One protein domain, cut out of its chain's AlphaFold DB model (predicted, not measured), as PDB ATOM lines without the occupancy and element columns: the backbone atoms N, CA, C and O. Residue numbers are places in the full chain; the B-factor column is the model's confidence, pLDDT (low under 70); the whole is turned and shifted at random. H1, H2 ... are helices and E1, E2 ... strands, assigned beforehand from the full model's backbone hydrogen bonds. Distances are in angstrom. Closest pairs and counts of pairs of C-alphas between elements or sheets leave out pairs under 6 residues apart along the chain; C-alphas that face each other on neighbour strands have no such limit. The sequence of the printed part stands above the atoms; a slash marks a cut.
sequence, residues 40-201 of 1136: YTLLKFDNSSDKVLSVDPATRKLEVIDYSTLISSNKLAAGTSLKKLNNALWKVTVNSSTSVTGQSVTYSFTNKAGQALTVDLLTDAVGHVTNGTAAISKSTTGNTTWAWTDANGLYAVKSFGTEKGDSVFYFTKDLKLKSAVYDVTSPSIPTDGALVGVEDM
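Overview. This is residues 40 to 201 of the 1136 residues of an uncharacterized protein of Parabacteroides sp. AF48-14 (UniProt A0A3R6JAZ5). Two strongly twisted four-stranded sheets meet where edge strands E5 and E6 come together; one is curled like part of a barrel, and its long hairpin E4 and E5 sticks out at residues 98 to 103. The hairpin E2 and E3 packs beside E1 of the curled sheet, with the short helix H1 next to it, and a long loop, residues 112 to 146, joins the two sheets. The printed part has 162 residues with one named helix and ten named strands, in the order E1 E2 E3 H1 E4 E5 E6 E7 E8 E9 E10; it is mostly strand, though under half of the residues are in named elements. The sheets run E5 E4 E1 E10, E6 E7 E8 E9 and E2 E3, each antiparallel. The whole is compact, with a radius of gyration of the C-alphas of 16.4 A, yet elongated, spanning 55 by 35 by 29 A.

Arrangement. In the curled sheet, E4, residues 89 to 99, and E5, residues 102 to 111, form a hairpin, with N 95 and O 106 2.8 A apart, within hydrogen-bond range. E1, residues 40 to 44, pairs with E4 through N 41 and O 90, 2.8 A, and with E10, residues 197 to 199, through N 44 and O 197, 2.8 A. The second sheet is a meander, each strand the antiparallel neighbour of the one before: E6, residues 147 to 149, E7, residues 153 to 159, E8, residues 166 to 171, and E9, residues 176 to 181. Across it N 147 and O 155 are 2.8 A apart, N 156 and O 169 2.8 A, and N 170 and O 178 2.9 A. The closest C-alphas of E5 and E6 are those of Thr 106 and Ala 147, 4.7 A apart. E2, residues 51 to 55, and E3, residues 62 to 66, form a hairpin, with N 52 and O 65 2.8 A apart; the closest C-alphas of E1 and E2 are those of Lys 44 and Val 52, 4.4 A. H1, residues 82 to 88, is on the curled sheet at a height over the sheet of 9.9 A and stands up from it at 54 degrees; 2 of its 3 O i to N i+4 pairs are within hydrogen-bond range. E2 and E9 are apart.

Along the chain. E1 begins at C-alpha 40, (81.487, 19.983, 25.774). E4 measures 31.7 A from first to last C-alpha, E5 29.8 A and E7 20.1 A. E10 ends at C-alpha 199, (87.557, 23.888, 19.819).

Size, cuts and confidence. The C-alphas of Ala 78 and Glu 163, the two farthest apart, are 55.0 A apart. The printed part has no cut. The long links are E3 to H1, E5 to E6 and E9 to E10. The mean pLDDT of the printed part is 72.5, and 57 residues are under 70, among them residues 122 to 142.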
ATOM      1  N   TYR A  40      81.710  18.550  25.987       83.88
ATOM      2  CA  TYR A  40      81.487  19.983  25.774       83.88
ATOM      3  C   TYR A  40      82.572  20.558  24.862       83.88
ATOM      4  O   TYR A  40      83.759  20.363  25.116       83.88
ATOM      5  N   THR A  41      82.167  21.317  23.849       85.94
ATOM      6  CA  THR A  41      83.048  22.007  22.900       85.94
ATOM      7  C   THR A  41      82.610  23.460  22.702       85.94
ATOM      8  O   THR A  41      81.500  23.833  23.075       85.94
ATOM      9  N   LEU A  42      83.469  24.295  22.123       89.12
ATOM     10  CA  LEU A  42      83.073  25.610  21.620       89.12
ATOM     11  C   LEU A  42      82.836  25.510  20.113       89.12
ATOM     12  O   LEU A  42      83.687  24.985  19.395       89.12
ATOM     13  N   LEU A  43      81.713  26.034  19.623       89.06
ATOM     14  CA  LEU A  43      81.429  26.092  18.187       89.06
ATOM     15  C   LEU A  43      82.112  27.322  17.597       89.06
ATOM     16  O   LEU A  43      81.688  28.448  17.860       89.06
ATOM     17  N   LYS A  44      83.181  27.113  16.828       87.56
ATOM     18  CA  LYS A  44      83.987  28.194  16.257       87.56
ATOM     19  C   LYS A  44      83.288  28.791  15.055       87.56
ATOM     20  O   LYS A  44      82.918  28.087  14.116       87.56
ATOM     21  N   PHE A  45      83.164  30.108  15.068       84.94
ATOM     22  CA  PHE A  45      82.532  30.859  14.002       84.94
ATOM     23  C   PHE A  45      83.370  30.835  12.715       84.94
ATOM     24  O   PHE A  45      82.820  30.640  11.631       84.94
ATOM     25  N   ASP A  46      84.697  30.933  12.850       79.75
ATOM     26  CA  ASP A  46      85.680  30.622  11.812       79.75
ATOM     27  C   ASP A  46      86.884  29.841  12.394       79.75
ATOM     28  O   ASP A  46      87.119  29.849  13.601       79.75
ATOM     29  N   ASN A  47      87.654  29.143  11.550       76.06
ATOM     30  CA  ASN A  47      88.820  28.356  11.995       76.06
ATOM     31  C   ASN A  47      90.060  29.210  12.331       76.06
ATOM     32  O   ASN A  47      91.056  28.677  12.817       76.06
ATOM     33  N   SER A  48      90.020  30.515  12.057       72.06
ATOM     34  CA  SER A  48      91.159  31.442  12.133       72.06
ATOM     35  C   SER A  48      91.088  32.441  13.293       72.06
ATOM     36  O   SER A  48      92.038  33.194  13.493       72.06
ATOM     37  N   SER A  49      89.983  32.474  14.035       78.31
ATOM     38  CA  SER A  49      89.709  33.422  15.112       78.31
ATOM     39  C   SER A  49      89.241  32.716  16.379       78.31
ATOM     40  O   SER A  49      88.796  31.566  16.358       78.31
ATOM     41  N   ASP A  50      89.299  33.451  17.487       84.94
ATOM     42  CA  ASP A  50      88.791  33.011  18.785       84.94
ATOM     43  C   ASP A  50      87.281  33.266  18.951       84.94
ATOM     44  O   ASP A  50      86.737  33.258  20.055       84.94
ATOM     45  N   LYS A  51      86.568  33.489  17.842       89.19
ATOM     46  CA  LYS A  51      85.132  33.760  17.846       89.19
ATOM     47  C   LYS A  51      84.326  32.473  17.923       89.19
ATOM     48  O   LYS A  51      84.496  31.575  17.096       89.19
ATOM     49  N   VAL A  52      83.399  32.409  18.871       90.50
ATOM     50  CA  VAL A  52      82.561  31.235  19.137       90.50
ATOM     51  C   VAL A  52      81.092  31.615  19.278       90.50
ATOM     52  O   VAL A  52      80.761  32.751  19.616       90.50
ATOM     53  N   LEU A  53      80.214  30.648  19.017       91.00
ATOM     54  CA  LEU A  53      78.777  30.797  19.210       91.00
ATOM     55  C   LEU A  53      78.424  30.755  20.699       91.00
ATOM     56  O   LEU A  53      78.719  29.776  21.388       91.00
ATOM     57  N   SER A  54      77.720  31.779  21.157       89.75
ATOM     58  CA  SER A  54      77.106  31.856  22.480       89.75
ATOM     59  C   SER A  54      75.627  32.211  22.342       89.75
ATOM     60  O   SER A  54      75.139  32.551  21.260       89.75
ATOM     61  N   VAL A  55      74.906  32.088  23.447       85.00
ATOM     62  CA  VAL A  55      73.521  32.526  23.575       85.00
ATOM     63  C   VAL A  55      73.479  33.616  24.633       85.00
ATOM     64  O   VAL A  55      73.902  33.392  25.772       85.00
ATOM     65  N   ASP A  56      72.930  34.773  24.271       80.56
ATOM     66  CA  ASP A  56      72.599  35.795  25.257       80.56
ATOM     67  C   ASP A  56      71.509  35.225  26.184       80.56
ATOM     68  O   ASP A  56      70.413  34.887  25.716       80.56
ATOM     69  N   PRO A  57      71.778  35.086  27.493       68.25
ATOM     70  CA  PRO A  57      70.838  34.466  28.413       68.25
ATOM     71  C   PRO A  57      69.547  35.278  28.580       68.25
ATOM     72  O   PRO A  57      68.513  34.674  28.844       68.25
ATOM     73  N   ALA A  58      69.585  36.605  28.411       64.38
ATOM     74  CA  ALA A  58      68.425  37.475  28.593       64.38
ATOM     75  C   ALA A  58      67.537  37.515  27.345       64.38
ATOM     76  O   ALA A  58      66.314  37.452  27.448       64.38
ATOM     77  N   THR A  59      68.143  37.605  26.156       64.94
ATOM     78  CA  THR A  59      67.392  37.783  24.901       64.94
ATOM     79  C   THR A  59      67.199  36.493  24.099       64.94
ATOM     80  O   THR A  59      66.432  36.488  23.136       64.94
ATOM     81  N   ARG A  60      67.903  35.401  24.449       65.31
ATOM     82  CA  ARG A  60      68.034  34.153  23.658       65.31
ATOM     83  C   ARG A  60      68.485  34.377  22.208       65.31
ATOM     84  O   ARG A  60      68.344  33.486  21.362       65.31
ATOM     85  N   LYS A  61      69.038  35.553  21.905       78.12
ATOM     86  CA  LYS A  61      69.663  35.817  20.613       78.12
ATOM     87  C   LYS A  61      70.981  35.061  20.566       78.12
ATOM     88  O   LYS A  61      71.723  35.014  21.549       78.12
ATOM     89  N   LEU A  62      71.246  34.445  19.420       84.19
ATOM     90  CA  LEU A  62      72.576  33.931  19.162       84.19
ATOM     91  C   LEU A  62      73.522  35.130  19.097       84.19
ATOM     92  O   LEU A  62      73.199  36.159  18.501       84.19
ATOM     93  N   GLU A  63      74.694  34.987  19.696       87.12
ATOM     94  CA  GLU A  63      75.748  35.992  19.662       87.12
ATOM     95  C   GLU A  63      77.088  35.343  19.310       87.12
ATOM     96  O   GLU A  63      77.314  34.150  19.530       87.12
ATOM     97  N   VAL A  64      77.988  36.147  18.747       88.56
ATOM     98  CA  VAL A  64      79.376  35.749  18.522       88.56
ATOM     99  C   VAL A  64      80.239  36.459  19.548       88.56
ATOM    100  O   VAL A  64      80.317  37.688  19.545       88.56
ATOM    101  N   ILE A  65      80.917  35.688  20.390       88.81
ATOM    102  CA  ILE A  65      81.821  36.219  21.414       88.81
ATOM    103  C   ILE A  65      83.234  35.694  21.199       88.81
ATOM    104  O   ILE A  65      83.434  34.647  20.592       88.81
ATOM    105  N   ASP A  66      84.220  36.425  21.700       89.81
ATOM    106  CA  ASP A  66      85.612  35.987  21.695       89.81
ATOM    107  C   ASP A  66      85.887  35.158  22.961       89.81
ATOM    108  O   ASP A  66      85.801  35.685  24.074       89.81
ATOM    109  N   TYR A  67      86.188  33.860  22.833       87.00
ATOM    110  CA  TYR A  67      86.358  32.993  24.008       87.00
ATOM    111  C   TYR A  67      87.605  33.346  24.834       87.00
ATOM    112  O   TYR A  67      87.646  33.017  26.024       87.00
ATOM    113  N   SER A  68      88.582  34.066  24.267       85.94
ATOM    114  CA  SER A  68      89.736  34.579  25.021       85.94
ATOM    115  C   SER A  68      89.324  35.605  26.088       85.94
ATOM    116  O   SER A  68      90.002  35.770  27.103       85.94
ATOM    117  N   THR A  69      88.155  36.237  25.914       86.88
ATOM    118  CA  THR A  69      87.529  37.117  26.918       86.88
ATOM    119  C   THR A  69      86.802  36.349  28.026       86.88
ATOM    120  O   THR A  69      86.368  36.947  29.009       86.88
ATOM    121  N   LEU A  70      86.669  35.024  27.896       85.62
ATOM    122  CA  LEU A  70      86.073  34.142  28.903       85.62
ATOM    123  C   LEU A  70      87.147  33.380  29.679       85.62
ATOM    124  O   LEU A  70      87.068  33.289  30.905       85.62
ATOM    125  N   ILE A  71      88.141  32.831  28.975       85.88
ATOM    126  CA  ILE A  71      89.208  32.008  29.549       85.88
ATOM    127  C   ILE A  71      90.566  32.511  29.060       85.88
ATOM    128  O   ILE A  71      90.829  32.565  27.864       85.88
ATOM    129  N   SER A  72      91.469  32.777  30.001       83.38
ATOM    130  CA  SER A  72      92.862  33.135  29.732       83.38
ATOM    131  C   SER A  72      93.791  32.361  30.666       83.38
ATOM    132  O   SER A  72      93.616  32.416  31.884       83.38
ATOM    133  N   SER A  73      94.780  31.642  30.124       82.00
ATOM    134  CA  SER A  73      95.805  30.920  30.908       82.00
ATOM    135  C   SER A  73      95.236  30.022  32.023       82.00
ATOM    136  O   SER A  73      95.693  30.080  33.163       82.00
ATOM    137  N   ASN A  74      94.230  29.198  31.699       81.19
ATOM    138  CA  ASN A  74      93.514  28.316  32.636       81.19
ATOM    139  C   ASN A  74      92.781  29.036  33.789       81.19
ATOM    140  O   ASN A  74      92.513  28.449  34.840       81.19
ATOM    141  N   LYS A  75      92.439  30.313  33.607       83.62
ATOM    142  CA  LYS A  75      91.644  31.116  34.543       83.62
ATOM    143  C   LYS A  75      90.469  31.747  33.817       83.62
ATOM    144  O   LYS A  75      90.543  32.007  32.618       83.62
ATOM    145  N   LEU A  76      89.400  32.023  34.556       85.94
ATOM    146  CA  LEU A  76      88.345  32.909  34.074       85.94
ATOM    147  C   LEU A  76      88.913  34.323  33.930       85.94
ATOM    148  O   LEU A  76      89.639  34.788  34.811       85.94
ATOM    149  N   ALA A  77      88.586  34.997  32.834       85.44
ATOM    150  CA  ALA A  77      88.966  36.392  32.646       85.44
ATOM    151  C   ALA A  77      88.335  37.295  33.727       85.44
ATOM    152  O   ALA A  77      87.256  37.017  34.257       85.44
ATOM    153  N   ALA A  78      88.992  38.406  34.060       79.62
ATOM    154  CA  ALA A  78      88.478  39.334  35.066       79.62
ATOM    155  C   ALA A  78      87.076  39.857  34.683       79.62
ATOM    156  O   ALA A  78      86.855  40.294  33.556       79.62
ATOM    157  N   GLY A  79      86.123  39.815  35.622       76.88
ATOM    158  CA  GLY A  79      84.744  40.276  35.396       76.88
ATOM    159  C   GLY A  79      83.829  39.299  34.637       76.88
ATOM    160  O   GLY A  79      82.684  39.648  34.335       76.88
ATOM    161  N   THR A  80      84.293  38.080  34.338       83.69
ATOM    162  CA  THR A  80      83.456  37.004  33.782       83.69
ATOM    163  C   THR A  80      83.051  35.975  34.844       83.69
ATOM    164  O   THR A  80      83.537  35.998  35.973       83.69
ATOM    165  N   SER A  81      82.140  35.069  34.490       84.19
ATOM    166  CA  SER A  81      81.652  33.997  35.365       84.19
ATOM    167  C   SER A  81      81.603  32.664  34.627       84.19
ATOM    168  O   SER A  81      81.524  32.622  33.396       84.19
ATOM    169  N   LEU A  82      81.588  31.553  35.372       83.50
ATOM    170  CA  LEU A  82      81.353  30.233  34.767       83.50
ATOM    171  C   LEU A  82      79.996  30.176  34.065       83.50
ATOM    172  O   LEU A  82      79.872  29.516  33.043       83.50
ATOM    173  N   LYS A  83      78.996  30.911  34.566       80.00
ATOM    174  CA  LYS A  83      77.671  30.993  33.938       80.00
ATOM    175  C   LYS A  83      77.749  31.574  32.523       80.00
ATOM    176  O   LYS A  83      77.149  31.007  31.620       80.00
ATOM    177  N   LYS A  84      78.539  32.637  32.310       83.12
ATOM    178  CA  LYS A  84      78.773  33.197  30.966       83.12
ATOM    179  C   LYS A  84      79.470  32.196  30.046       83.12
ATOM    180  O   LYS A  84      79.056  32.025  28.908       83.12
ATOM    181  N   LEU A  85      80.484  31.490  30.549       86.75
ATOM    182  CA  LEU A  85      81.159  30.442  29.780       86.75
ATOM    183  C   LEU A  85      80.210  29.286  29.411       86.75
ATOM    184  O   LEU A  85      80.272  28.768  28.297       86.75
ATOM    185  N   ASN A  86      79.306  28.897  30.314       86.12
ATOM    186  CA  ASN A  86      78.347  27.815  30.079       86.12
ATOM    187  C   ASN A  86      77.402  28.095  28.893       86.12
ATOM    188  O   ASN A  86      76.954  27.145  28.252       86.12
ATOM    189  N   ASN A  87      77.132  29.363  28.568       85.06
ATOM    190  CA  ASN A  87      76.306  29.733  27.412       85.06
ATOM    191  C   ASN A  87      76.989  29.446  26.064       85.06
ATOM    192  O   ASN A  87      76.301  29.236  25.066       85.06
ATOM    193  N   ALA A  88      78.325  29.410  26.044       89.56
ATOM    194  CA  ALA A  88      79.136  29.169  24.850       89.56
ATOM    195  C   ALA A  88      79.607  27.711  24.707       89.56
ATOM    196  O   ALA A  88      80.042  27.300  23.634       89.56
ATOM    197  N   LEU A  89      79.553  26.922  25.785       88.88
ATOM    198  CA  LEU A  89      79.961  25.516  25.789       88.88
ATOM    199  C   LEU A  89      78.821  24.619  25.318       88.88
ATOM    200  O   LEU A  89      77.870  24.401  26.059       88.88
ATOM    201  N   TRP A  90      78.950  24.037  24.131       87.38
ATOM    202  CA  TRP A  90      77.966  23.161  23.506       87.38
ATOM    203  C   TRP A  90      78.322  21.692  23.708       87.38
ATOM    204  O   TRP A  90      79.382  21.229  23.302       87.38
ATOM    205  N   LYS A  91      77.421  20.939  24.328       84.81
ATOM    206  CA  LYS A  91      77.441  19.481  24.344       84.81
ATOM    207  C   LYS A  91      76.919  18.969  23.011       84.81
ATOM    208  O   LYS A  91      75.818  19.337  22.597       84.81
ATOM    209  N   VAL A  92      77.698  18.119  22.352       81.75
ATOM    210  CA  VAL A  92      77.338  17.585  21.035       81.75
ATOM    211  C   VAL A  92      76.702  16.206  21.165       81.75
ATOM    212  O   VAL A  92      77.213  15.338  21.873       81.75
ATOM    213  N   THR A  93      75.609  15.988  20.441       81.25
ATOM    214  CA  THR A  93      75.011  14.671  20.203       81.25
ATOM    215  C   THR A  93      75.166  14.326  18.730       81.25
ATOM    216  O   THR A  93      74.615  15.017  17.876       81.25
ATOM    217  N   VAL A  94      75.929  13.273  18.431       80.06
ATOM    218  CA  VAL A  94      76.103  12.761  17.066       80.06
ATOM    219  C   VAL A  94      75.035  11.704  16.788       80.06
ATOM    220  O   VAL A  94      74.995  10.667  17.451       80.06
ATOM    221  N   ASN A  95      74.188  11.963  15.796       75.69
ATOM    222  CA  ASN A  95      73.137  11.069  15.323       75.69
ATOM    223  C   ASN A  95      73.584  10.430  14.003       75.69
ATOM    224  O   ASN A  95      73.813  11.130  13.017       75.69
ATOM    225  N   SER A  96      73.701   9.106  13.961       69.56
ATOM    226  CA  SER A  96      74.065   8.374  12.743       69.56
ATOM    227  C   SER A  96      72.890   7.536  12.251       69.56
ATOM    228  O   SER A  96      72.306   6.783  13.029       69.56
ATOM    229  N   SER A  97      72.571   7.617  10.959       59.34
ATOM    230  CA  SER A  97      71.628   6.709  10.300       59.34
ATOM    231  C   SER A  97      72.291   6.033   9.100       59.34
ATOM    232  O   SER A  97      73.127   6.614   8.411       59.34
ATOM    233  N   THR A  98      71.950   4.771   8.863       53.47
ATOM    234  CA  THR A  98      72.414   4.005   7.701       53.47
ATOM    235  C   THR A  98      71.250   3.824   6.737       53.47
ATOM    236  O   THR A  98      70.277   3.154   7.086       53.47
ATOM    237  N   SER A  99      71.344   4.403   5.540       51.09
ATOM    238  CA  SER A  99      70.413   4.154   4.437       51.09
ATOM    239  C   SER A  99      71.060   3.246   3.382       51.09
ATOM    240  O   SER A  99      72.256   2.956   3.425       51.09
ATOM    241  N   VAL A 100      70.269   2.805   2.398       39.31
ATOM    242  CA  VAL A 100      70.746   2.017   1.243       39.31
ATOM    243  C   VAL A 100      71.748   2.770   0.351       39.31
ATOM    244  O   VAL A 100      72.423   2.142  -0.460       39.31
ATOM    245  N   THR A 101      71.863   4.094   0.505       41.41
ATOM    246  CA  THR A 101      72.746   4.994  -0.257       41.41
ATOM    247  C   THR A 101      73.981   5.471   0.523       41.41
ATOM    248  O   THR A 101      74.827   6.150  -0.058       41.41
ATOM    249  N   GLY A 102      74.133   5.110   1.807       51.16
ATOM    250  CA  GLY A 102      75.303   5.455   2.628       51.16
ATOM    251  C   GLY A 102      74.972   5.746   4.098       51.16
ATOM    252  O   GLY A 102      73.827   5.648   4.533       51.16
ATOM    253  N   GLN A 103      75.991   6.096   4.889       56.06
ATOM    254  CA  GLN A 103      75.815   6.585   6.261       56.06
ATOM    255  C   GLN A 103      75.575   8.103   6.236       56.06
ATOM    256  O   GLN A 103      76.354   8.831   5.625       56.06
ATOM    257  N   SER A 104      74.516   8.575   6.897       63.56
ATOM    258  CA  SER A 104      74.286  10.001   7.143       63.56
ATOM    259  C   SER A 104      74.554  10.319   8.614       63.56
ATOM    260  O   SER A 104      74.166   9.558   9.506       63.56
ATOM    261  N   VAL A 105      75.270  11.414   8.865       72.75
ATOM    262  CA  VAL A 105      75.630  11.873  10.211       72.75
ATOM    263  C   VAL A 105      75.071  13.275  10.407       72.75
ATOM    264  O   VAL A 105      75.318  14.165   9.601       72.75
ATOM    265  N   THR A 106      74.314  13.468  11.480       77.94
ATOM    266  CA  THR A 106      73.795  14.773  11.898       77.94
ATOM    267  C   THR A 106      74.156  15.043  13.354       77.94
ATOM    268  O   THR A 106      74.540  14.143  14.101       77.94
ATOM    269  N   TYR A 107      74.043  16.299  13.756       80.25
ATOM    270  CA  TYR A 107      74.482  16.828  15.031       80.25
ATOM    271  C   TYR A 107      73.343  17.598  15.690       80.25
ATOM    272  O   TYR A 107      72.612  18.344  15.036       80.25
ATOM    273  N   SER A 108      73.223  17.438  16.998       81.75
ATOM    274  CA  SER A 108      72.402  18.291  17.852       81.75
ATOM    275  C   SER A 108      73.285  18.878  18.942       81.75
ATOM    276  O   SER A 108      74.193  18.207  19.438       81.75
ATOM    277  N   PHE A 109      73.033  20.133  19.297       82.50
ATOM    278  CA  PHE A 109      73.864  20.879  20.235       82.50
ATOM    279  C   PHE A 109      73.004  21.381  21.380       82.50
ATOM    280  O   PHE A 109      71.996  22.042  21.141       82.50
ATOM    281  N   THR A 110      73.439  21.124  22.607       81.06
ATOM    282  CA  THR A 110      72.849  21.719  23.808       81.06
ATOM    283  C   THR A 110      73.937  22.452  24.560       81.06
ATOM    284  O   THR A 110      74.926  21.832  24.944       81.06
ATOM    285  N   ASN A 111      73.801  23.756  24.782       83.25
ATOM    286  CA  ASN A 111      74.779  24.451  25.601       83.25
ATOM    287  C   ASN A 111      74.719  23.985  27.066       83.25
ATOM    288  O   ASN A 111      73.758  23.360  27.519       83.25
ATOM    289  N   LYS A 112      75.771  24.269  27.827       80.12
ATOM    290  CA  LYS A 112      75.896  23.889  29.239       80.12
ATOM    291  C   LYS A 112      74.933  24.663  30.139       80.12
ATOM    292  O   LYS A 112      74.644  24.224  31.249       80.12
ATOM    293  N   ALA A 113      74.402  25.777  29.644       72.88
ATOM    294  CA  ALA A 113      73.245  26.454  30.215       72.88
ATOM    295  C   ALA A 113      71.904  25.776  29.863       72.88
ATOM    296  O   ALA A 113      70.856  26.336  30.159       72.88
ATOM    297  N   GLY A 114      71.917  24.583  29.256       70.50
ATOM    298  CA  GLY A 114      70.755  23.733  28.988       70.50
ATOM    299  C   GLY A 114      69.927  24.114  27.759       70.50
ATOM    300  O   GLY A 114      68.876  23.517  27.537       70.50
ATOM    301  N   GLN A 115      70.365  25.086  26.958       72.94
ATOM    302  CA  GLN A 115      69.664  25.565  25.766       72.94
ATOM    303  C   GLN A 115      70.076  24.751  24.535       72.94
ATOM    304  O   GLN A 115      71.243  24.744  24.143       72.94
ATOM    305  N   ALA A 116      69.114  24.082  23.900       75.38
ATOM    306  CA  ALA A 116      69.327  23.431  22.612       75.38
ATOM    307  C   ALA A 116      69.453  24.472  21.484       75.38
ATOM    308  O   ALA A 116      68.684  25.440  21.456       75.38
ATOM    309  N   LEU A 117      70.372  24.258  20.532       79.00
ATOM    310  CA  LEU A 117      70.481  25.043  19.298       79.00
ATOM    311  C   LEU A 117      69.291  24.714  18.394       79.00
ATOM    312  O   LEU A 117      69.369  23.872  17.497       79.00
ATOM    313  N   THR A 118      68.185  25.379  18.691       74.19
ATOM    314  CA  THR A 118      66.900  25.233  18.014       74.19
ATOM    315  C   THR A 118      66.679  26.492  17.204       74.19
ATOM    316  O   THR A 118      66.729  27.564  17.788       74.19
ATOM    317  N   VAL A 119      66.459  26.416  15.896       73.88
ATOM    318  CA  VAL A 119      66.256  27.615  15.063       73.88
ATOM    319  C   VAL A 119      65.053  27.428  14.154       73.88
ATOM    320  O   VAL A 119      64.920  26.393  13.502       73.88
ATOM    321  N   ASP A 120      64.180  28.431  14.094       71.12
ATOM    322  CA  ASP A 120      63.035  28.410  13.189       71.12
ATOM    323  C   ASP A 120      63.494  28.620  11.744       71.12
ATOM    324  O   ASP A 120      64.072  29.646  11.384       71.12
ATOM    325  N   LEU A 121      63.226  27.626  10.900       71.00
ATOM    326  CA  LEU A 121      63.508  27.684   9.468       71.00
ATOM    327  C   LEU A 121      62.308  28.323   8.752       71.00
ATOM    328  O   LEU A 121      61.469  27.616   8.176       71.00
ATOM    329  N   LEU A 122      62.191  29.648   8.881       64.12
ATOM    330  CA  LEU A 122      61.104  30.451   8.312       64.12
ATOM    331  C   LEU A 122      61.390  30.857   6.859       64.12
ATOM    332  O   LEU A 122      62.521  31.170   6.483       64.12
ATOM    333  N   THR A 123      60.331  30.872   6.053       56.00
ATOM    334  CA  THR A 123      60.284  31.427   4.693       56.00
ATOM    335  C   THR A 123      59.108  32.396   4.620       56.00
ATOM    336  O   THR A 123      58.102  32.180   5.292       56.00
ATOM    337  N   ASP A 124      59.200  33.444   3.811       53.59
ATOM    338  CA  ASP A 124      58.079  34.329   3.513       53.59
ATOM    339  C   ASP A 124      56.965  33.612   2.721       53.59
ATOM    340  O   ASP A 124      57.105  32.459   2.295       53.59
ATOM    341  N   ALA A 125      55.840  34.304   2.513       41.19
ATOM    342  CA  ALA A 125      54.660  33.775   1.820       41.19
ATOM    343  C   ALA A 125      54.916  33.361   0.354       41.19
ATOM    344  O   ALA A 125      54.095  32.665  -0.245       41.19
ATOM    345  N   VAL A 126      56.053  33.764  -0.224       43.47
ATOM    346  CA  VAL A 126      56.477  33.471  -1.601       43.47
ATOM    347  C   VAL A 126      57.603  32.419  -1.625       43.47
ATOM    348  O   VAL A 126      58.071  32.038  -2.694       43.47
ATOM    349  N   GLY A 127      58.023  31.910  -0.461       45.62
ATOM    350  CA  GLY A 127      59.107  30.937  -0.325       45.62
ATOM    351  C   GLY A 127      60.516  31.544  -0.320       45.62
ATOM    352  O   GLY A 127      61.484  30.787  -0.340       45.62
ATOM    353  N   HIS A 128      60.667  32.874  -0.272       44.41
ATOM    354  CA  HIS A 128      61.970  33.518  -0.075       44.41
ATOM    355  C   HIS A 128      62.308  33.631   1.414       44.41
ATOM    356  O   HIS A 128      61.455  33.627   2.293       44.41
ATOM    357  N   VAL A 129      63.592  33.712   1.726       52.19
ATOM    358  CA  VAL A 129      64.085  33.685   3.106       52.19
ATOM    359  C   VAL A 129      63.927  35.049   3.761       52.19
ATOM    360  O   VAL A 129      64.340  36.065   3.199       52.19
ATOM    361  N   THR A 130      63.434  35.081   4.994       49.22
ATOM    362  CA  THR A 130      63.543  36.264   5.851       49.22
ATOM    363  C   THR A 130      65.000  36.454   6.279       49.22
ATOM    364  O   THR A 130      65.517  35.681   7.082       49.22
ATOM    365  N   ASN A 131      65.670  37.493   5.766       50.06
ATOM    366  CA  ASN A 131      66.960  37.962   6.290       50.06
ATOM    367  C   ASN A 131      66.762  38.488   7.724       50.06
ATOM    368  O   ASN A 131      66.504  39.674   7.921       50.06
ATOM    369  N   GLY A 132      66.874  37.611   8.719       55.19
ATOM    370  CA  GLY A 132      66.764  37.949  10.137       55.19
ATOM    371  C   GLY A 132      68.009  37.538  10.916       55.19
ATOM    372  O   GLY A 132      68.701  36.585  10.549       55.19
ATOM    373  N   THR A 133      68.310  38.258  11.999       56.72
ATOM    374  CA  THR A 133      69.272  37.787  13.005       56.72
ATOM    375  C   THR A 133      68.786  36.443  13.535       56.72
ATOM    376  O   THR A 133      67.633  36.336  13.953       56.72
ATOM    377  N   ALA A 134      69.634  35.416  13.494       61.50
ATOM    378  CA  ALA A 134      69.232  34.098  13.956       61.50
ATOM    379  C   ALA A 134      69.007  34.118  15.480       61.50
ATOM    380  O   ALA A 134      69.856  34.580  16.243       61.50
ATOM    381  N   ALA A 135      67.857  33.618  15.922       59.91
ATOM    382  CA  ALA A 135      67.507  33.486  17.331       59.91
ATOM    383  C   ALA A 135      67.214  32.022  17.652       59.91
ATOM    384  O   ALA A 135      66.851  31.246  16.761       59.91
ATOM    385  N   ILE A 136      67.365  31.647  18.923       63.53
ATOM    386  CA  ILE A 136      66.869  30.348  19.362       63.53
ATOM    387  C   ILE A 136      65.337  30.351  19.228       63.53
ATOM    388  O   ILE A 136      64.684  31.268  19.728       63.53
ATOM    389  N   SER A 137      64.785  29.339  18.554       54.97
ATOM    390  CA  SER A 137      63.347  29.138  18.364       54.97
ATOM    391  C   SER A 137      62.611  29.204  19.696       54.97
ATOM    392  O   SER A 137      63.066  28.674  20.720       54.97
ATOM    393  N   LYS A 138      61.459  29.870  19.656       52.19
ATOM    394  CA  LYS A 138      60.535  29.995  20.785       52.19
ATOM    395  C   LYS A 138      59.486  28.879  20.805       52.19
ATOM    396  O   LYS A 138      58.742  28.807  21.770       52.19
ATOM    397  N   SER A 139      59.436  28.031  19.777       45.66
ATOM    398  CA  SER A 139      58.392  27.025  19.561       45.66
ATOM    399  C   SER A 139      58.952  25.598  19.592       45.66
ATOM    400  O   SER A 139      60.128  25.354  19.308       45.66
ATOM    401  N   THR A 140      58.088  24.627  19.886       43.59
ATOM    402  CA  THR A 140      58.365  23.187  19.771       43.59
ATOM    403  C   THR A 140      58.683  22.733  18.334       43.59
ATOM    404  O   THR A 140      59.179  21.621  18.146       43.59
ATOM    405  N   THR A 141      58.465  23.581  17.320       51.16
ATOM    406  CA  THR A 141      58.647  23.255  15.891       51.16
ATOM    407  C   THR A 141      60.013  23.615  15.296       51.16
ATOM    408  O   THR A 141      60.253  23.351  14.113       51.16
ATOM    409  N   GLY A 142      60.903  24.262  16.054       63.44
ATOM    410  CA  GLY A 142      62.192  24.715  15.527       63.44
ATOM    411  C   GLY A 142      63.167  23.568  15.204       63.44
ATOM    412  O   GLY A 142      63.104  22.479  15.772       63.44
ATOM    413  N   ASN A 143      64.107  23.803  14.283       71.44
ATOM    414  CA  ASN A 143      65.075  22.793  13.853       71.44
ATOM    415  C   ASN A 143      66.196  22.593  14.884       71.44
ATOM    416  O   ASN A 143      66.940  23.528  15.177       71.44
ATOM    417  N   THR A 144      66.363  21.356  15.359       74.25
ATOM    418  CA  THR A 144      67.388  20.941  16.340       74.25
ATOM    419  C   THR A 144      68.485  20.053  15.751       74.25
ATOM    420  O   THR A 144      69.419  19.650  16.453       74.25
ATOM    421  N   THR A 145      68.345  19.670  14.483       76.12
ATOM    422  CA  THR A 145      69.209  18.689  13.828       76.12
ATOM    423  C   THR A 145      69.935  19.347  12.672       76.12
ATOM    424  O   THR A 145      69.331  19.966  11.798       76.12
ATOM    425  N   TRP A 146      71.250  19.209  12.676       82.00
ATOM    426  CA  TRP A 146      72.126  19.933  11.778       82.00
ATOM    427  C   TRP A 146      73.117  18.985  11.114       82.00
ATOM    428  O   TRP A 146      73.673  18.101  11.756       82.00
ATOM    429  N   ALA A 147      73.358  19.163   9.828       79.94
ATOM    430  CA  ALA A 147      74.461  18.537   9.116       79.94
ATOM    431  C   ALA A 147      75.670  19.488   9.077       79.94
ATOM    432  O   ALA A 147      75.564  20.667   9.432       79.94
ATOM    433  N   TRP A 148      76.833  18.968   8.681       79.50
ATOM    434  CA  TRP A 148      78.095  19.709   8.717       79.50
ATOM    435  C   TRP A 148      78.907  19.526   7.434       79.50
ATOM    436  O   TRP A 148      78.981  18.422   6.898       79.50
ATOM    437  N   THR A 149      79.566  20.593   6.970       74.75
ATOM    438  CA  THR A 149      80.640  20.510   5.963       74.75
ATOM    439  C   THR A 149      81.861  21.332   6.382       74.75
ATOM    440  O   THR A 149      81.715  22.435   6.898       74.75
ATOM    441  N   ASP A 150      83.075  20.837   6.119       68.25
ATOM    442  CA  ASP A 150      84.318  21.546   6.480       68.25
ATOM    443  C   ASP A 150      84.470  22.903   5.770       68.25
ATOM    444  O   ASP A 150      85.077  23.827   6.307       68.25
ATOM    445  N   ALA A 151      83.920  23.028   4.558       66.06
ATOM    446  CA  ALA A 151      84.022  24.245   3.761       66.06
ATOM    447  C   ALA A 151      83.038  25.339   4.205       66.06
ATOM    448  O   ALA A 151      83.381  26.518   4.144       66.06
ATOM    449  N   ASN A 152      81.830  24.957   4.639       68.62
ATOM    450  CA  ASN A 152      80.707  25.891   4.763       68.62
ATOM    451  C   ASN A 152      79.963  25.828   6.109       68.62
ATOM    452  O   ASN A 152      79.028  26.597   6.320       68.62
ATOM    453  N   GLY A 153      80.383  24.946   7.021       80.19
ATOM    454  CA  GLY A 153      79.894  24.884   8.395       80.19
ATOM    455  C   GLY A 153      78.545  24.192   8.552       80.19
ATOM    456  O   GLY A 153      78.242  23.218   7.851       80.19
ATOM    457  N   LEU A 154      77.778  24.664   9.535       85.62
ATOM    458  CA  LEU A 154      76.539  24.045   9.999       85.62
ATOM    459  C   LEU A 154      75.342  24.378   9.093       85.62
ATOM    460  O   LEU A 154      75.095  25.549   8.795       85.62
ATOM    461  N   TYR A 155      74.566  23.364   8.699       81.94
ATOM    462  CA  TYR A 155      73.401  23.545   7.826       81.94
ATOM    463  C   TYR A 155      72.242  22.588   8.135       81.94
ATOM    464  O   TYR A 155      72.421  21.546   8.762       81.94
ATOM    465  N   ALA A 156      71.042  22.928   7.673       80.00
ATOM    466  CA  ALA A 156      69.837  22.105   7.765       80.00
ATOM    467  C   ALA A 156      69.133  22.029   6.404       80.00
ATOM    468  O   ALA A 156      69.270  22.935   5.589       80.00
ATOM    469  N   VAL A 157      68.375  20.961   6.147       73.75
ATOM    470  CA  VAL A 157      67.594  20.803   4.910       73.75
ATOM    471  C   VAL A 157      66.120  20.681   5.268       73.75
ATOM    472  O   VAL A 157      65.752  19.847   6.095       73.75
ATOM    473  N   LYS A 158      65.274  21.503   4.645       71.00
ATOM    474  CA  LYS A 158      63.818  21.473   4.826       71.00
ATOM    475  C   LYS A 158      63.132  21.281   3.479       71.00
ATOM    476  O   LYS A 158      63.413  22.019   2.536       71.00
ATOM    477  N   SER A 159      62.236  20.298   3.417       64.19
ATOM    478  CA  SER A 159      61.375  20.067   2.258       64.19
ATOM    479  C   SER A 159      60.070  20.834   2.427       64.19
ATOM    480  O   SER A 159      59.435  20.742   3.477       64.19
ATOM    481  N   PHE A 160      59.668  21.586   1.404       60.88
ATOM    482  CA  PHE A 160      58.412  22.347   1.399       60.88
ATOM    483  C   PHE A 160      57.336  21.710   0.503       60.88
ATOM    484  O   PHE A 160      56.344  22.356   0.163       60.88
ATOM    485  N   GLY A 161      57.518  20.437   0.134       56.50
ATOM    486  CA  GLY A 161      56.633  19.694  -0.764       56.50
ATOM    487  C   GLY A 161      57.047  19.775  -2.238       56.50
ATOM    488  O   GLY A 161      57.919  20.551  -2.629       56.50
ATOM    489  N   THR A 162      56.400  18.960  -3.077       52.12
ATOM    490  CA  THR A 162      56.754  18.747  -4.496       52.12
ATOM    491  C   THR A 162      56.704  20.000  -5.370       52.12
ATOM    492  O   THR A 162      57.359  20.027  -6.407       52.12
ATOM    493  N   GLU A 163      55.955  21.031  -4.973       48.28
ATOM    494  CA  GLU A 163      55.780  22.265  -5.756       48.28
ATOM    495  C   GLU A 163      56.770  23.381  -5.392       48.28
ATOM    496  O   GLU A 163      57.017  24.265  -6.210       48.28
ATOM    497  N   LYS A 164      57.345  23.353  -4.180       53.19
ATOM    498  CA  LYS A 164      58.193  24.434  -3.637       53.19
ATOM    499  C   LYS A 164      59.678  24.067  -3.541       53.19
ATOM    500  O   LYS A 164      60.502  24.944  -3.296       53.19
ATOM    501  N   GLY A 165      60.019  22.800  -3.782       58.09
ATOM    502  CA  GLY A 165      61.388  22.289  -3.711       58.09
ATOM    503  C   GLY A 165      61.926  22.173  -2.281       58.09
ATOM    504  O   GLY A 165      61.278  22.549  -1.301       58.09
ATOM    505  N   ASP A 166      63.135  21.631  -2.169       61.75
ATOM    506  CA  ASP A 166      63.880  21.564  -0.913       61.75
ATOM    507  C   ASP A 166      64.787  22.801  -0.785       61.75
ATOM    508  O   ASP A 166      65.294  23.330  -1.779       61.75
ATOM    509  N   SER A 167      65.016  23.274   0.440       70.25
ATOM    510  CA  SER A 167      65.945  24.379   0.720       70.25
ATOM    511  C   SER A 167      66.981  23.989   1.766       70.25
ATOM    512  O   SER A 167      66.665  23.318   2.753       70.25
ATOM    513  N   VAL A 168      68.215  24.462   1.570       76.44
ATOM    514  CA  VAL A 168      69.299  24.373   2.558       76.44
ATOM    515  C   VAL A 168      69.331  25.651   3.370       76.44
ATOM    516  O   VAL A 168      69.457  26.715   2.781       76.44
ATOM    517  N   PHE A 169      69.286  25.562   4.693       79.00
ATOM    518  CA  PHE A 169      69.448  26.683   5.615       79.00
ATOM    519  C   PHE A 169      70.829  26.644   6.262       79.00
ATOM    520  O   PHE A 169      71.284  25.576   6.662       79.00
ATOM    521  N   TYR A 170      71.486  27.795   6.384       80.81
ATOM    522  CA  TYR A 170      72.833  27.905   6.947       80.81
ATOM    523  C   TYR A 170      73.054  29.269   7.618       80.81
ATOM    524  O   TYR A 170      72.343  30.241   7.339       80.81
ATOM    525  N   PHE A 171      74.042  29.339   8.513       83.38
ATOM    526  CA  PHE A 171      74.433  30.586   9.175       83.38
ATOM    527  C   PHE A 171      75.481  31.333   8.363       83.38
ATOM    528  O   PHE A 171      76.457  30.740   7.908       83.38
ATOM    529  N   THR A 172      75.320  32.644   8.234       82.31
ATOM    530  CA  THR A 172      76.302  33.523   7.595       82.31
ATOM    531  C   THR A 172      77.311  34.089   8.588       82.31
ATOM    532  O   THR A 172      77.099  34.076   9.801       82.31
ATOM    533  N   LYS A 173      78.394  34.684   8.071       80.81
ATOM    534  CA  LYS A 173      79.425  35.369   8.876       80.81
ATOM    535  C   LYS A 173      78.952  36.600   9.670       80.81
ATOM    536  O   LYS A 173      79.699  37.112  10.498       80.81
ATOM    537  N   ASP A 174      77.731  37.078   9.459       77.62
ATOM    538  CA  ASP A 174      77.072  38.095  10.290       77.62
ATOM    539  C   ASP A 174      76.005  37.504  11.232       77.62
ATOM    540  O   ASP A 174      75.189  38.245  11.774       77.62
ATOM    541  N   LEU A 175      76.027  36.179  11.441       80.44
ATOM    542  CA  LEU A 175      75.110  35.418  12.299       80.44
ATOM    543  C   LEU A 175      73.631  35.607  11.909       80.44
ATOM    544  O   LEU A 175      72.728  35.695  12.745       80.44
ATOM    545  N   LYS A 176      73.373  35.659  10.602       80.31
ATOM    546  CA  LYS A 176      72.020  35.608  10.045       80.31
ATOM    547  C   LYS A 176      71.735  34.220   9.503       80.31
ATOM    548  O   LYS A 176      72.642  33.512   9.067       80.31
ATOM    549  N   LEU A 177      70.463  33.845   9.531       78.94
ATOM    550  CA  LEU A 177      70.006  32.630   8.878       78.94
ATOM    551  C   LEU A 177      69.686  32.956   7.416       78.94
ATOM    552  O   LEU A 177      68.872  33.838   7.139       78.94
ATOM    553  N   LYS A 178      70.325  32.249   6.484       77.31
ATOM    554  CA  LYS A 178      70.005  32.298   5.051       77.31
ATOM    555  C   LYS A 178      69.584  30.923   4.559       77.31
ATOM    556  O   LYS A 178      69.861  29.917   5.209       77.31
ATOM    557  N   SER A 179      68.951  30.883   3.389       74.44
ATOM    558  CA  SER A 179      68.746  29.648   2.641       74.44
ATOM    559  C   SER A 179      69.309  29.736   1.222       74.44
ATOM    560  O   SER A 179      69.486  30.828   0.673       74.44
ATOM    561  N   ALA A 180      69.619  28.575   0.653       68.00
ATOM    562  CA  ALA A 180      70.025  28.380  -0.730       68.00
ATOM    563  C   ALA A 180      69.203  27.247  -1.365       68.00
ATOM    564  O   ALA A 180      68.711  26.350  -0.671       68.00
ATOM    565  N   VAL A 181      69.073  27.287  -2.695       63.81
ATOM    566  CA  VAL A 181      68.400  26.238  -3.475       63.81
ATOM    567  C   VAL A 181      69.134  24.912  -3.274       63.81
ATOM    568  O   VAL A 181      70.355  24.844  -3.424       63.81
ATOM    569  N   TYR A 182      68.393  23.860  -2.925       60.78
ATOM    570  CA  TYR A 182      68.954  22.527  -2.736       60.78
ATOM    571  C   TYR A 182      69.193  21.834  -4.085       60.78
ATOM    572  O   TYR A 182      68.246  21.529  -4.808       60.78
ATOM    573  N   ASP A 183      70.458  21.556  -4.414       56.03
ATOM    574  CA  ASP A 183      70.823  20.612  -5.478       56.03
ATOM    575  C   ASP A 183      71.039  19.223  -4.864       56.03
ATOM    576  O   ASP A 183      71.949  19.012  -4.060       56.03
ATOM    577  N   VAL A 184      70.198  18.271  -5.272       48.22
ATOM    578  CA  VAL A 184      70.168  16.873  -4.807       48.22
ATOM    579  C   VAL A 184      71.487  16.127  -5.066       48.22
ATOM    580  O   VAL A 184      71.727  15.083  -4.461       48.22
ATOM    581  N   THR A 185      72.334  16.633  -5.971       43.94
ATOM    582  CA  THR A 185      73.621  16.016  -6.328       43.94
ATOM    583  C   THR A 185      74.820  16.629  -5.607       43.94
ATOM    584  O   THR A 185      75.846  15.958  -5.484       43.94
ATOM    585  N   SER A 186      74.707  17.868  -5.108       51.91
ATOM    586  CA  SER A 186      75.740  18.535  -4.307       51.91
ATOM    587  C   SER A 186      75.177  19.817  -3.666       51.91
ATOM    588  O   SER A 186      75.122  20.852  -4.336       51.91
ATOM    589  N   PRO A 187      74.740  19.802  -2.390       54.03
ATOM    590  CA  PRO A 187      74.259  21.012  -1.730       54.03
ATOM    591  C   PRO A 187      75.403  22.034  -1.625       54.03
ATOM    592  O   PRO A 187      76.281  21.933  -0.769       54.03
ATOM    593  N   SER A 188      75.421  23.017  -2.525       57.06
ATOM    594  CA  SER A 188      76.432  24.074  -2.546       57.06
ATOM    595  C   SER A 188      76.020  25.198  -1.598       57.06
ATOM    596  O   SER A 188      75.308  26.131  -1.960       57.06
ATOM    597  N   ILE A 189      76.459  25.097  -0.344       61.94
ATOM    598  CA  ILE A 189      76.361  26.221   0.586       61.94
ATOM    599  C   ILE A 189      77.323  27.318   0.083       61.94
ATOM    600  O   ILE A 189      78.483  27.013  -0.219       61.94
ATOM    601  N   PRO A 190      76.872  28.574  -0.055       64.88
ATOM    602  CA  PRO A 190      77.733  29.682  -0.455       64.88
ATOM    603  C   PRO A 190      78.918  29.907   0.503       64.88
ATOM    604  O   PRO A 190      78.865  29.590   1.689       64.88
ATOM    605  N   THR A 191      79.993  30.522   0.000       69.38
ATOM    606  CA  THR A 191      81.259  30.742   0.736       69.38
ATOM    607  C   THR A 191      81.162  31.731   1.913       69.38
ATOM    608  O   THR A 191      82.165  32.000   2.585       69.38
ATOM    609  N   ASP A 192      79.976  32.294   2.169       74.50
ATOM    610  CA  ASP A 192      79.679  33.157   3.318       74.50
ATOM    611  C   ASP A 192      79.186  32.389   4.558       74.50
ATOM    612  O   ASP A 192      78.853  33.034   5.555       74.50
ATOM    613  N   GLY A 193      79.197  31.049   4.522       74.75
ATOM    614  CA  GLY A 193      78.900  30.179   5.663       74.75
ATOM    615  C   GLY A 193      79.799  30.412   6.889       74.75
ATOM    616  O   GLY A 193      80.968  30.800   6.771       74.75
ATOM    617  N   ALA A 194      79.233  30.189   8.075       81.81
ATOM    618  CA  ALA A 194      79.872  30.301   9.387       81.81
ATOM    619  C   ALA A 194      79.696  29.009  10.207       81.81
ATOM    620  O   ALA A 194      79.062  28.058   9.755       81.81
ATOM    621  N   LEU A 195      80.249  28.980  11.426       83.75
ATOM    622  CA  LEU A 195      80.239  27.800  12.308       83.75
ATOM    623  C   LEU A 195      80.958  26.603  11.665       83.75
ATOM    624  O   LEU A 195      80.403  25.519  11.519       83.75
ATOM    625  N   VAL A 196      82.195  26.843  11.221       81.56
ATOM    626  CA  VAL A 196      82.998  25.918  10.396       81.56
ATOM    627  C   VAL A 196      83.964  25.041  11.194       81.56
ATOM    628  O   VAL A 196      84.622  24.178  10.614       81.56
ATOM    629  N   GLY A 197      84.064  25.229  12.515       83.38
ATOM    630  CA  GLY A 197      84.947  24.422  13.358       83.38
ATOM    631  C   GLY A 197      84.465  24.242  14.789       83.38
ATOM    632  O   GLY A 197      83.461  24.816  15.214       83.38
ATOM    633  N   VAL A 198      85.225  23.457  15.547       84.62
ATOM    634  CA  VAL A 198      85.032  23.260  16.986       84.62
ATOM    635  C   VAL A 198      86.370  23.342  17.722       84.62
ATOM    636  O   VAL A 198      87.396  22.943  17.170       84.62
ATOM    637  N   GLU A 199      86.368  23.847  18.955       84.81
ATOM    638  CA  GLU A 199      87.557  23.888  19.819       84.81
ATOM    639  C   GLU A 199      87.567  22.688  20.780       84.81
ATOM    640  O   GLU A 199      86.576  22.422  21.474       84.81
ATOM    641  N   ASP A 200      88.680  21.948  20.834       78.25
ATOM    642  CA  ASP A 200      88.822  20.801  21.736       78.25
ATOM    643  C   ASP A 200      89.065  21.280  23.176       78.25
ATOM    644  O   ASP A 200      90.154  21.720  23.549       78.25
ATOM    645  N   MET A 201      88.035  21.148  24.012       80.62
ATOM    646  CA  MET A 201      88.076  21.587  25.406       80.62
ATOM    647  C   MET A 201      88.759  20.587  26.352       80.62
ATOM    648  O   MET A 201      88.834  20.845  27.557       80.62
TER     649      MET A 201